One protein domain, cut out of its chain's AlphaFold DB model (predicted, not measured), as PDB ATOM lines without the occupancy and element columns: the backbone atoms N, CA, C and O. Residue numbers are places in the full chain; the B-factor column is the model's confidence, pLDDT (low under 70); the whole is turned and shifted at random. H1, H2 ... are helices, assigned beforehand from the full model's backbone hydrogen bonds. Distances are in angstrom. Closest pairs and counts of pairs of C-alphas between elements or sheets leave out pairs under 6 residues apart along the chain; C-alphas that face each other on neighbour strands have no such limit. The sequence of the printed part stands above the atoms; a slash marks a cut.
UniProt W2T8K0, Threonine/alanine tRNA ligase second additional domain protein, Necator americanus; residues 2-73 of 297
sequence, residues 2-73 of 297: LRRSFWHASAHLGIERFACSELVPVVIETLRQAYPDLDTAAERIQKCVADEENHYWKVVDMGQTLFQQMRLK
ATOM      1  N   LEU A   2     284.603 298.228 356.085       78.25
ATOM      2  CA  LEU A   2     283.228 297.718 355.907       78.25
ATOM      3  C   LEU A   2     282.522 298.127 354.602       78.25
ATOM      4  O   LEU A   2     282.048 297.266 353.880       78.25
ATOM      5  N   ARG A   3     282.518 299.414 354.231       78.56
ATOM      6  CA  ARG A   3     281.865 299.874 352.985       78.56
ATOM      7  C   ARG A   3     282.434 299.235 351.718       78.56
ATOM      8  O   ARG A   3     281.690 298.906 350.803       78.56
ATOM      9  N   ARG A   4     283.758 299.042 351.680       77.31
ATOM     10  CA  ARG A   4     284.433 298.337 350.584       77.31
ATOM     11  C   ARG A   4     284.020 296.868 350.577       77.31
ATOM     12  O   ARG A   4     283.749 296.336 349.509       77.31
ATOM     13  N   SER A   5     283.921 296.248 351.752       84.56
ATOM     14  CA  SER A   5     283.434 294.877 351.904       84.56
ATOM     15  C   SER A   5     281.986 294.723 351.431       84.56
ATOM     16  O   SER A   5     281.726 293.808 350.667       84.56
ATOM     17  N   PHE A   6     281.073 295.633 351.788       87.75
ATOM     18  CA  PHE A   6     279.671 295.598 351.340       87.75
ATOM     19  C   PHE A   6     279.552 295.724 349.823       87.75
ATOM     20  O   PHE A   6     278.819 294.975 349.181       87.75
ATOM     21  N   TRP A   7     280.316 296.652 349.240       81.19
ATOM     22  CA  TRP A   7     280.356 296.814 347.794       81.19
ATOM     23  C   TRP A   7     280.915 295.570 347.106       81.19
ATOM     24  O   TRP A   7     280.287 295.073 346.184       81.19
ATOM     25  N   HIS A   8     282.040 295.020 347.575       86.12
ATOM     26  CA  HIS A   8     282.604 293.794 347.003       86.12
ATOM     27  C   HIS A   8     281.669 292.590 347.163       86.12
ATOM     28  O   HIS A   8     281.520 291.813 346.222       86.12
ATOM     29  N   ALA A   9     281.023 292.447 348.321       87.44
ATOM     30  CA  ALA A   9     280.055 291.391 348.591       87.44
ATOM     31  C   ALA A   9     278.919 291.413 347.560       87.44
ATOM     32  O   ALA A   9     278.641 290.396 346.929       87.44
ATOM     33  N   SER A  10     278.341 292.590 347.310       87.75
ATOM     34  CA  SER A  10     277.250 292.736 346.347       87.75
ATOM     35  C   SER A  10     277.710 292.712 344.885       87.75
ATOM     36  O   SER A  10     277.110 292.023 344.065       87.75
ATOM     37  N   ALA A  11     278.788 293.420 344.542       82.31
ATOM     38  CA  ALA A  11     279.231 293.608 343.160       82.31
ATOM     39  C   ALA A  11     280.012 292.418 342.587       82.31
ATOM     40  O   ALA A  11     280.020 292.229 341.372       82.31
ATOM     41  N   HIS A  12     280.690 291.637 343.433       89.19
ATOM     42  CA  HIS A  12     281.597 290.576 342.984       89.19
ATOM     43  C   HIS A  12     281.265 289.190 343.535       89.19
ATOM     44  O   HIS A  12     281.575 288.206 342.872       89.19
ATOM     45  N   LEU A  13     280.657 289.096 344.721       88.25
ATOM     46  CA  LEU A  13     280.350 287.809 345.360       88.25
ATOM     47  C   LEU A  13     278.871 287.413 345.245       88.25
ATOM     48  O   LEU A  13     278.510 286.319 345.662       88.25
ATOM     49  N   GLY A  14     278.022 288.281 344.681       87.75
ATOM     50  CA  GLY A  14     276.591 288.014 344.501       87.75
ATOM     51  C   GLY A  14     275.791 287.963 345.806       87.75
ATOM     52  O   GLY A  14     274.681 287.443 345.815       87.75
ATOM     53  N   ILE A  15     276.342 288.484 346.905       87.81
ATOM     54  CA  ILE A  15     275.645 288.572 348.191       87.81
ATOM     55  C   ILE A  15     274.610 289.696 348.101       87.81
ATOM     56  O   ILE A  15     274.924 290.811 347.672       87.81
ATOM     57  N   GLU A  16     273.369 289.417 348.500       88.19
ATOM     58  CA  GLU A  16     272.310 290.426 348.486       88.19
ATOM     59  C   GLU A  16     272.640 291.610 349.407       88.19
ATOM     60  O   GLU A  16     273.335 291.488 350.421       88.19
ATOM     61  N   ARG A  17     272.139 292.799 349.046       86.44
ATOM     62  CA  ARG A  17     272.286 293.983 349.901       86.44
ATOM     63  C   ARG A  17     271.645 293.703 351.261       86.44
ATOM     64  O   ARG A  17     270.588 293.086 351.316       86.44
ATOM     65  N   PHE A  18     272.243 294.235 352.327       88.12
ATOM     66  CA  PHE A  18     271.760 294.106 353.712       88.12
ATOM     67  C   PHE A  18     271.983 292.722 354.345       88.12
ATOM     68  O   PHE A  18     271.588 292.517 355.492       88.12
ATOM     69  N   ALA A  19     272.662 291.803 353.650       88.75
ATOM     70  CA  ALA A  19     272.959 290.463 354.153       88.75
ATOM     71  C   ALA A  19     274.350 290.342 354.808       88.75
ATOM     72  O   ALA A  19     274.655 289.324 355.426       88.75
ATOM     73  N   CYS A  20     275.223 291.358 354.739       88.00
ATOM     74  CA  CYS A  20     276.589 291.225 355.268       88.00
ATOM     75  C   CYS A  20     276.619 291.056 356.796       88.00
ATOM     76  O   CYS A  20     277.552 290.459 357.336       88.00
ATOM     77  N   SER A  21     275.602 291.557 357.502       91.44
ATOM     78  CA  SER A  21     275.460 291.349 358.948       91.44
ATOM     79  C   SER A  21     275.189 289.886 359.338       91.44
ATOM     80  O   SER A  21     275.496 289.491 360.463       91.44
ATOM     81  N   GLU A  22     274.696 289.051 358.420       89.81
ATOM     82  CA  GLU A  22     274.448 287.619 358.650       89.81
ATOM     83  C   GLU A  22     275.741 286.793 358.673       89.81
ATOM     84  O   GLU A  22     275.769 285.687 359.205       89.81
ATOM     85  N   LEU A  23     276.841 287.348 358.157       90.25
ATOM     86  CA  LEU A  23     278.160 286.715 358.200       90.25
ATOM     87  C   LEU A  23     278.841 286.874 359.566       90.25
ATOM     88  O   LEU A  23     279.764 286.126 359.885       90.25
ATOM     89  N   VAL A  24     278.399 287.837 360.384       91.12
ATOM     90  CA  VAL A  24     279.033 288.162 361.671       91.12
ATOM     91  C   VAL A  24     279.049 286.964 362.631       91.12
ATOM     92  O   VAL A  24     280.132 286.665 363.137       91.12
ATOM     93  N   PRO A  25     277.944 286.218 362.844       91.94
ATOM     94  CA  PRO A  25     277.963 285.031 363.701       91.94
ATOM     95  C   PRO A  25     278.968 283.965 363.246       91.94
ATOM     96  O   PRO A  25     279.663 283.387 364.074       91.94
ATOM     97  N   VAL A  26     279.100 283.743 361.933       92.44
ATOM     98  CA  VAL A  26     280.029 282.744 361.371       92.44
ATOM     99  C   VAL A  26     281.483 283.142 361.622       92.44
ATOM    100  O   VAL A  26     282.312 282.310 361.997       92.44
ATOM    101  N   VAL A  27     281.802 284.426 361.451       91.00
ATOM    102  CA  VAL A  27     283.149 284.952 361.709       91.00
ATOM    103  C   VAL A  27     283.495 284.861 363.194       91.00
ATOM    104  O   VAL A  27     284.604 284.449 363.529       91.00
ATOM    105  N   ILE A  28     282.555 285.200 364.081       92.56
ATOM    106  CA  ILE A  28     282.749 285.095 365.534       92.56
ATOM    107  C   ILE A  28     282.995 283.641 365.933       92.56
ATOM    108  O   ILE A  28     283.993 283.361 366.590       92.56
ATOM    109  N   GLU A  29     282.169 282.709 365.456       92.50
ATOM    110  CA  GLU A  29     282.326 281.277 365.734       92.50
ATOM    111  C   GLU A  29     283.695 280.746 365.279       92.50
ATOM    112  O   GLU A  29     284.333 279.968 365.985       92.50
ATOM    113  N   THR A  30     284.189 281.216 364.130       93.88
ATOM    114  CA  THR A  30     285.499 280.810 363.595       93.88
ATOM    115  C   THR A  30     286.663 281.356 364.430       93.88
ATOM    116  O   THR A  30     287.706 280.714 364.543       93.88
ATOM    117  N   LEU A  31     286.508 282.550 365.006       93.50
ATOM    118  CA  LEU A  31     287.594 283.292 365.649       93.50
ATOM    119  C   LEU A  31     287.566 283.260 367.181       93.50
ATOM    120  O   LEU A  31     288.561 283.640 367.799       93.50
ATOM    121  N   ARG A  32     286.485 282.783 367.806       91.19
ATOM    122  CA  ARG A  32     286.292 282.818 369.267       91.19
ATOM    123  C   ARG A  32     287.409 282.153 370.070       91.19
ATOM    124  O   ARG A  32     287.690 282.577 371.184       91.19
ATOM    125  N   GLN A  33     288.083 281.145 369.508       92.44
ATOM    126  CA  GLN A  33     289.204 280.479 370.180       92.44
ATOM    127  C   GLN A  33     290.417 281.409 370.341       92.44
ATOM    128  O   GLN A  33     291.115 281.337 371.347       92.44
ATOM    129  N   ALA A  34     290.666 282.275 369.354       94.44
ATOM    130  CA  ALA A  34     291.754 283.249 369.385       94.44
ATOM    131  C   ALA A  34     291.330 284.582 370.027       94.44
ATOM    132  O   ALA A  34     292.164 285.271 370.609       94.44
ATOM    133  N   TYR A  35     290.042 284.934 369.939       92.00
ATOM    134  CA  TYR A  35     289.482 286.196 370.429       92.00
ATOM    135  C   TYR A  35     288.192 285.956 371.238       92.00
ATOM    136  O   TYR A  35     287.091 286.142 370.710       92.00
ATOM    137  N   PRO A  36     288.305 285.565 372.521       87.94
ATOM    138  CA  PRO A  36     287.155 285.206 373.359       87.94
ATOM    139  C   PRO A  36     286.162 286.357 373.572       87.94
ATOM    140  O   PRO A  36     284.958 286.134 373.684       87.94
ATOM    141  N   ASP A  37     286.645 287.602 373.565       89.50
ATOM    142  CA  ASP A  37     285.818 288.796 373.783       89.50
ATOM    143  C   ASP A  37     284.753 289.004 372.692       89.50
ATOM    144  O   ASP A  37     283.769 289.718 372.910       89.50
ATOM    145  N   LEU A  38     284.911 288.366 371.522       88.88
ATOM    146  CA  LEU A  38     283.951 288.461 370.422       88.88
ATOM    147  C   LEU A  38     282.573 287.902 370.788       88.88
ATOM    148  O   LEU A  38     281.577 288.457 370.323       88.88
ATOM    149  N   ASP A  39     282.499 286.885 371.653       85.44
ATOM    150  CA  ASP A  39     281.220 286.321 372.103       85.44
ATOM    151  C   ASP A  39     280.413 287.355 372.893       85.44
ATOM    152  O   ASP A  39     279.223 287.559 372.651       85.44
ATOM    153  N   THR A  40     281.074 288.089 373.792       88.88
ATOM    154  CA  THR A  40     280.401 289.109 374.614       88.88
ATOM    155  C   THR A  40     279.955 290.322 373.796       88.88
ATOM    156  O   THR A  40     278.977 290.988 374.136       88.88
ATOM    157  N   ALA A  41     280.647 290.613 372.691       90.12
ATOM    158  CA  ALA A  41     280.368 291.754 371.831       90.12
ATOM    159  C   ALA A  41     279.491 291.422 370.608       90.12
ATOM    160  O   ALA A  41     279.175 292.339 369.845       90.12
ATOM    161  N   ALA A  42     279.089 290.160 370.415       89.44
ATOM    162  CA  ALA A  42     278.494 289.665 369.174       89.44
ATOM    163  C   ALA A  42     277.276 290.474 368.706       89.44
ATOM    164  O   ALA A  42     277.261 290.987 367.584       89.44
ATOM    165  N   GLU A  43     276.296 290.675 369.590       91.38
ATOM    166  CA  GLU A  43     275.068 291.418 369.279       91.38
ATOM    167  C   GLU A  43     275.375 292.872 368.881       91.38
ATOM    168  O   GLU A  43     274.848 293.402 367.899       91.38
ATOM    169  N   ARG A  44     276.298 293.515 369.605       92.06
ATOM    170  CA  ARG A  44     276.726 294.893 369.335       92.06
ATOM    171  C   ARG A  44     277.441 295.006 367.990       92.06
ATOM    172  O   ARG A  44     277.190 295.962 367.257       92.06
ATOM    173  N   ILE A  45     278.322 294.057 367.668       92.19
ATOM    174  CA  ILE A  45     279.054 294.019 366.394       92.19
ATOM    175  C   ILE A  45     278.071 293.811 365.243       92.19
ATOM    176  O   ILE A  45     278.088 294.583 364.286       92.19
ATOM    177  N   GLN A  46     277.182 292.823 365.354       93.56
ATOM    178  CA  GLN A  46     276.210 292.507 364.310       93.56
ATOM    179  C   GLN A  46     275.291 293.694 364.022       93.56
ATOM    180  O   GLN A  46     275.128 294.088 362.867       93.56
ATOM    181  N   LYS A  47     274.775 294.335 365.076       93.06
ATOM    182  CA  LYS A  47     273.984 295.560 364.955       93.06
ATOM    183  C   LYS A  47     274.770 296.691 364.295       93.06
ATOM    184  O   LYS A  47     274.248 297.355 363.408       93.06
ATOM    185  N   CYS A  48     276.029 296.896 364.682       91.12
ATOM    186  CA  CYS A  48     276.877 297.930 364.092       91.12
ATOM    187  C   CYS A  48     277.105 297.705 362.589       91.12
ATOM    188  O   CYS A  48     277.015 298.654 361.810       91.12
ATOM    189  N   VAL A  49     277.345 296.458 362.168       92.69
ATOM    190  CA  VAL A  49     277.494 296.098 360.749       92.69
ATOM    191  C   VAL A  49     276.187 296.329 359.991       92.69
ATOM    192  O   VAL A  49     276.216 296.957 358.934       92.69
ATOM    193  N   ALA A  50     275.051 295.898 360.549       92.44
ATOM    194  CA  ALA A  50     273.733 296.096 359.946       92.44
ATOM    195  C   ALA A  50     273.384 297.585 359.790       92.44
ATOM    196  O   ALA A  50     272.943 298.021 358.725       92.44
ATOM    197  N   ASP A  51     273.610 298.392 360.829       90.12
ATOM    198  CA  ASP A  51     273.383 299.838 360.796       90.12
ATOM    199  C   ASP A  51     274.306 300.524 359.771       90.12
ATOM    200  O   ASP A  51     273.868 301.406 359.019       90.12
ATOM    201  N   GLU A  52     275.577 300.104 359.690       88.62
ATOM    202  CA  GLU A  52     276.536 300.663 358.736       88.62
ATOM    203  C   GLU A  52     276.165 300.323 357.287       88.62
ATOM    204  O   GLU A  52     276.221 301.216 356.433       88.62
ATOM    205  N   GLU A  53     275.758 299.075 357.022       90.25
ATOM    206  CA  GLU A  53     275.339 298.576 355.707       90.25
ATOM    207  C   GLU A  53     274.048 299.249 355.230       90.25
ATOM    208  O   GLU A  53     273.995 299.770 354.113       90.25
ATOM    209  N   ASN A  54     273.042 299.336 356.107       88.81
ATOM    210  CA  ASN A  54     271.775 300.002 355.817       88.81
ATOM    211  C   ASN A  54     271.973 301.438 355.340       88.81
ATOM    212  O   ASN A  54     271.375 301.893 354.364       88.81
ATOM    213  N   HIS A  55     272.819 302.178 356.045       78.31
ATOM    214  CA  HIS A  55     273.087 303.554 355.678       78.31
ATOM    215  C   HIS A  55     274.032 303.649 354.475       78.31
ATOM    216  O   HIS A  55     273.858 304.559 353.669       78.31
ATOM    217  N   TYR A  56     275.003 302.742 354.309       78.94
ATOM    218  CA  TYR A  56     275.862 302.732 353.120       78.94
ATOM    219  C   TYR A  56     275.032 302.673 351.833       78.94
ATOM    220  O   TYR A  56     275.198 303.544 350.981       78.94
ATOM    221  N   TRP A  57     274.089 301.733 351.729       82.25
ATOM    222  CA  TRP A  57     273.250 301.615 350.536       82.25
ATOM    223  C   TRP A  57     272.334 302.821 350.332       82.25
ATOM    224  O   TRP A  57     272.269 303.334 349.221       82.25
ATOM    225  N   LYS A  58     271.749 303.377 351.404       77.56
ATOM    226  CA  LYS A  58     270.993 304.643 351.318       77.56
ATOM    227  C   LYS A  58     271.837 305.784 350.744       77.56
ATOM    228  O   LYS A  58     271.360 306.530 349.894       77.56
ATOM    229  N   VAL A  59     273.089 305.921 351.187       66.44
ATOM    230  CA  VAL A  59     274.015 306.947 350.681       66.44
ATOM    231  C   VAL A  59     274.405 306.682 349.231       66.44
ATOM    232  O   VAL A  59     274.480 307.633 348.460       66.44
ATOM    233  N   VAL A  60     274.634 305.426 348.840       69.50
ATOM    234  CA  VAL A  60     274.932 305.065 347.446       69.50
ATOM    235  C   VAL A  60     273.756 305.400 346.535       69.50
ATOM    236  O   VAL A  60     273.962 306.053 345.518       69.50
ATOM    237  N   ASP A  61     272.532 305.031 346.910       75.00
ATOM    238  CA  ASP A  61     271.337 305.262 346.090       75.00
ATOM    239  C   ASP A  61     271.031 306.772 345.954       75.00
ATOM    240  O   ASP A  61     270.755 307.282 344.859       75.00
ATOM    241  N   MET A  62     271.168 307.531 347.049       61.78
ATOM    242  CA  MET A  62     271.091 308.998 347.015       61.78
ATOM    243  C   MET A  62     272.216 309.606 346.173       61.78
ATOM    244  O   MET A  62     271.976 310.498 345.361       61.78
ATOM    245  N   GLY A  63     273.441 309.113 346.354       49.88
ATOM    246  CA  GLY A  63     274.633 309.561 345.646       49.88
ATOM    247  C   GLY A  63     274.553 309.302 344.148       49.88
ATOM    248  O   GLY A  63     274.930 310.172 343.380       49.88
ATOM    249  N   GLN A  64     273.997 308.172 343.708       61.16
ATOM    250  CA  GLN A  64     273.748 307.885 342.293       61.16
ATOM    251  C   GLN A  64     272.759 308.880 341.688       61.16
ATOM    252  O   GLN A  64     272.996 309.397 340.598       61.16
ATOM    253  N   THR A  65     271.688 309.193 342.417       64.25
ATOM    254  CA  THR A  65     270.677 310.165 341.982       64.25
ATOM    255  C   THR A  65     271.279 311.566 341.866       64.25
ATOM    256  O   THR A  65     271.140 312.228 340.836       64.25
ATOM    257  N   LEU A  66     272.003 312.007 342.897       51.91
ATOM    258  CA  LEU A  66     272.662 313.311 342.919       51.91
ATOM    259  C   LEU A  66     273.779 313.388 341.872       51.91
ATOM    260  O   LEU A  66     273.876 314.377 341.158       51.91
ATOM    261  N   PHE A  67     274.576 312.332 341.716       47.97
ATOM    262  CA  PHE A  67     275.624 312.242 340.704       47.97
ATOM    263  C   PHE A  67     275.046 312.317 339.295       47.97
ATOM    264  O   PHE A  67     275.591 313.029 338.464       47.97
ATOM    265  N   GLN A  68     273.920 311.661 339.008       52.81
ATOM    266  CA  GLN A  68     273.249 311.811 337.714       52.81
ATOM    267  C   GLN A  68     272.792 313.256 337.476       52.81
ATOM    268  O   GLN A  68     272.982 313.780 336.381       52.81
ATOM    269  N   GLN A  69     272.261 313.928 338.501       57.41
ATOM    270  CA  GLN A  69     271.845 315.333 338.419       57.41
ATOM    271  C   GLN A  69     273.027 316.307 338.292       57.41
ATOM    272  O   GLN A  69     272.926 317.306 337.582       57.41
ATOM    273  N   MET A  70     274.144 316.026 338.963       45.28
ATOM    274  CA  MET A  70     275.366 316.832 338.934       45.28
ATOM    275  C   MET A  70     276.182 316.582 337.667       45.28
ATOM    276  O   MET A  70     276.710 317.530 337.105       45.28
ATOM    277  N   ARG A  71     276.229 315.352 337.145       41.41
ATOM    278  CA  ARG A  71     276.848 315.028 335.847       41.41
ATOM    279  C   ARG A  71     276.208 315.822 334.709       41.41
ATOM    280  O   ARG A  71     276.876 316.153 333.742       41.41
ATOM    281  N   LEU A  72     274.925 316.155 334.836       49.94
ATOM    282  CA  LEU A  72     274.215 317.022 333.894       49.94
ATOM    283  C   LEU A  72     274.555 318.516 334.056       49.94
ATOM    284  O   LEU A  72     274.137 319.314 333.223       49.94
ATOM    285  N   LYS A  73     275.259 318.912 335.123       45.34
ATOM    286  CA  LYS A  73     275.456 320.314 335.528       45.34
ATOM    287  C   LYS A  73     276.907 320.717 335.815       45.34
ATOM    288  O   LYS A  73     277.154 321.907 335.984       45.34
TER     289      LYS A  73
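What this domain is: This is residues 2 to 73 of the 297 residues of the protein "Threonine/alanine tRNA ligase second additional domain protein" of Necator americanus (UniProt W2T8K0). H3, one long helix, makes the length; H2 folds back along residues 38 to 53 of it, H1 stands crosswise near its middle, and residues 61 to 73 stick out. The 72 printed residues include three named helices, H1 to H3 in order, and no named strand: all helix. The whole is loose, radius of gyration of the C-alphas 15.6 A, spanning 54 by 22 by 16 A.

Where its parts are: H1, residues 2 to 12, begins at C-alpha 2 (283.228, 297.718, 355.907). H2 is residues 20 to 31, 17.1 A long. H3, residues 37 to 71, 47.0 A long with a kink of 49 degrees near residue 44, ends at C-alpha 71 (276.848, 315.028, 335.847).

How they stand to each other: H1 touches H3 with the closest C-alphas, of Arg 3 and Tyr 56, 6.6 A apart. H2 and H3, a hairpin, touch; their closest C-alphas, of Ser 21 and Ala 50, are 5.1 A apart. Every O i to N i+4 pair is within hydrogen-bond range in H1, 5 of 8 in H2, 29 of 31 in H3.

The domain as a whole: The printed part has no cut and no long link. Residues 59 to 60 and 62 to 73 have pLDDT under 70.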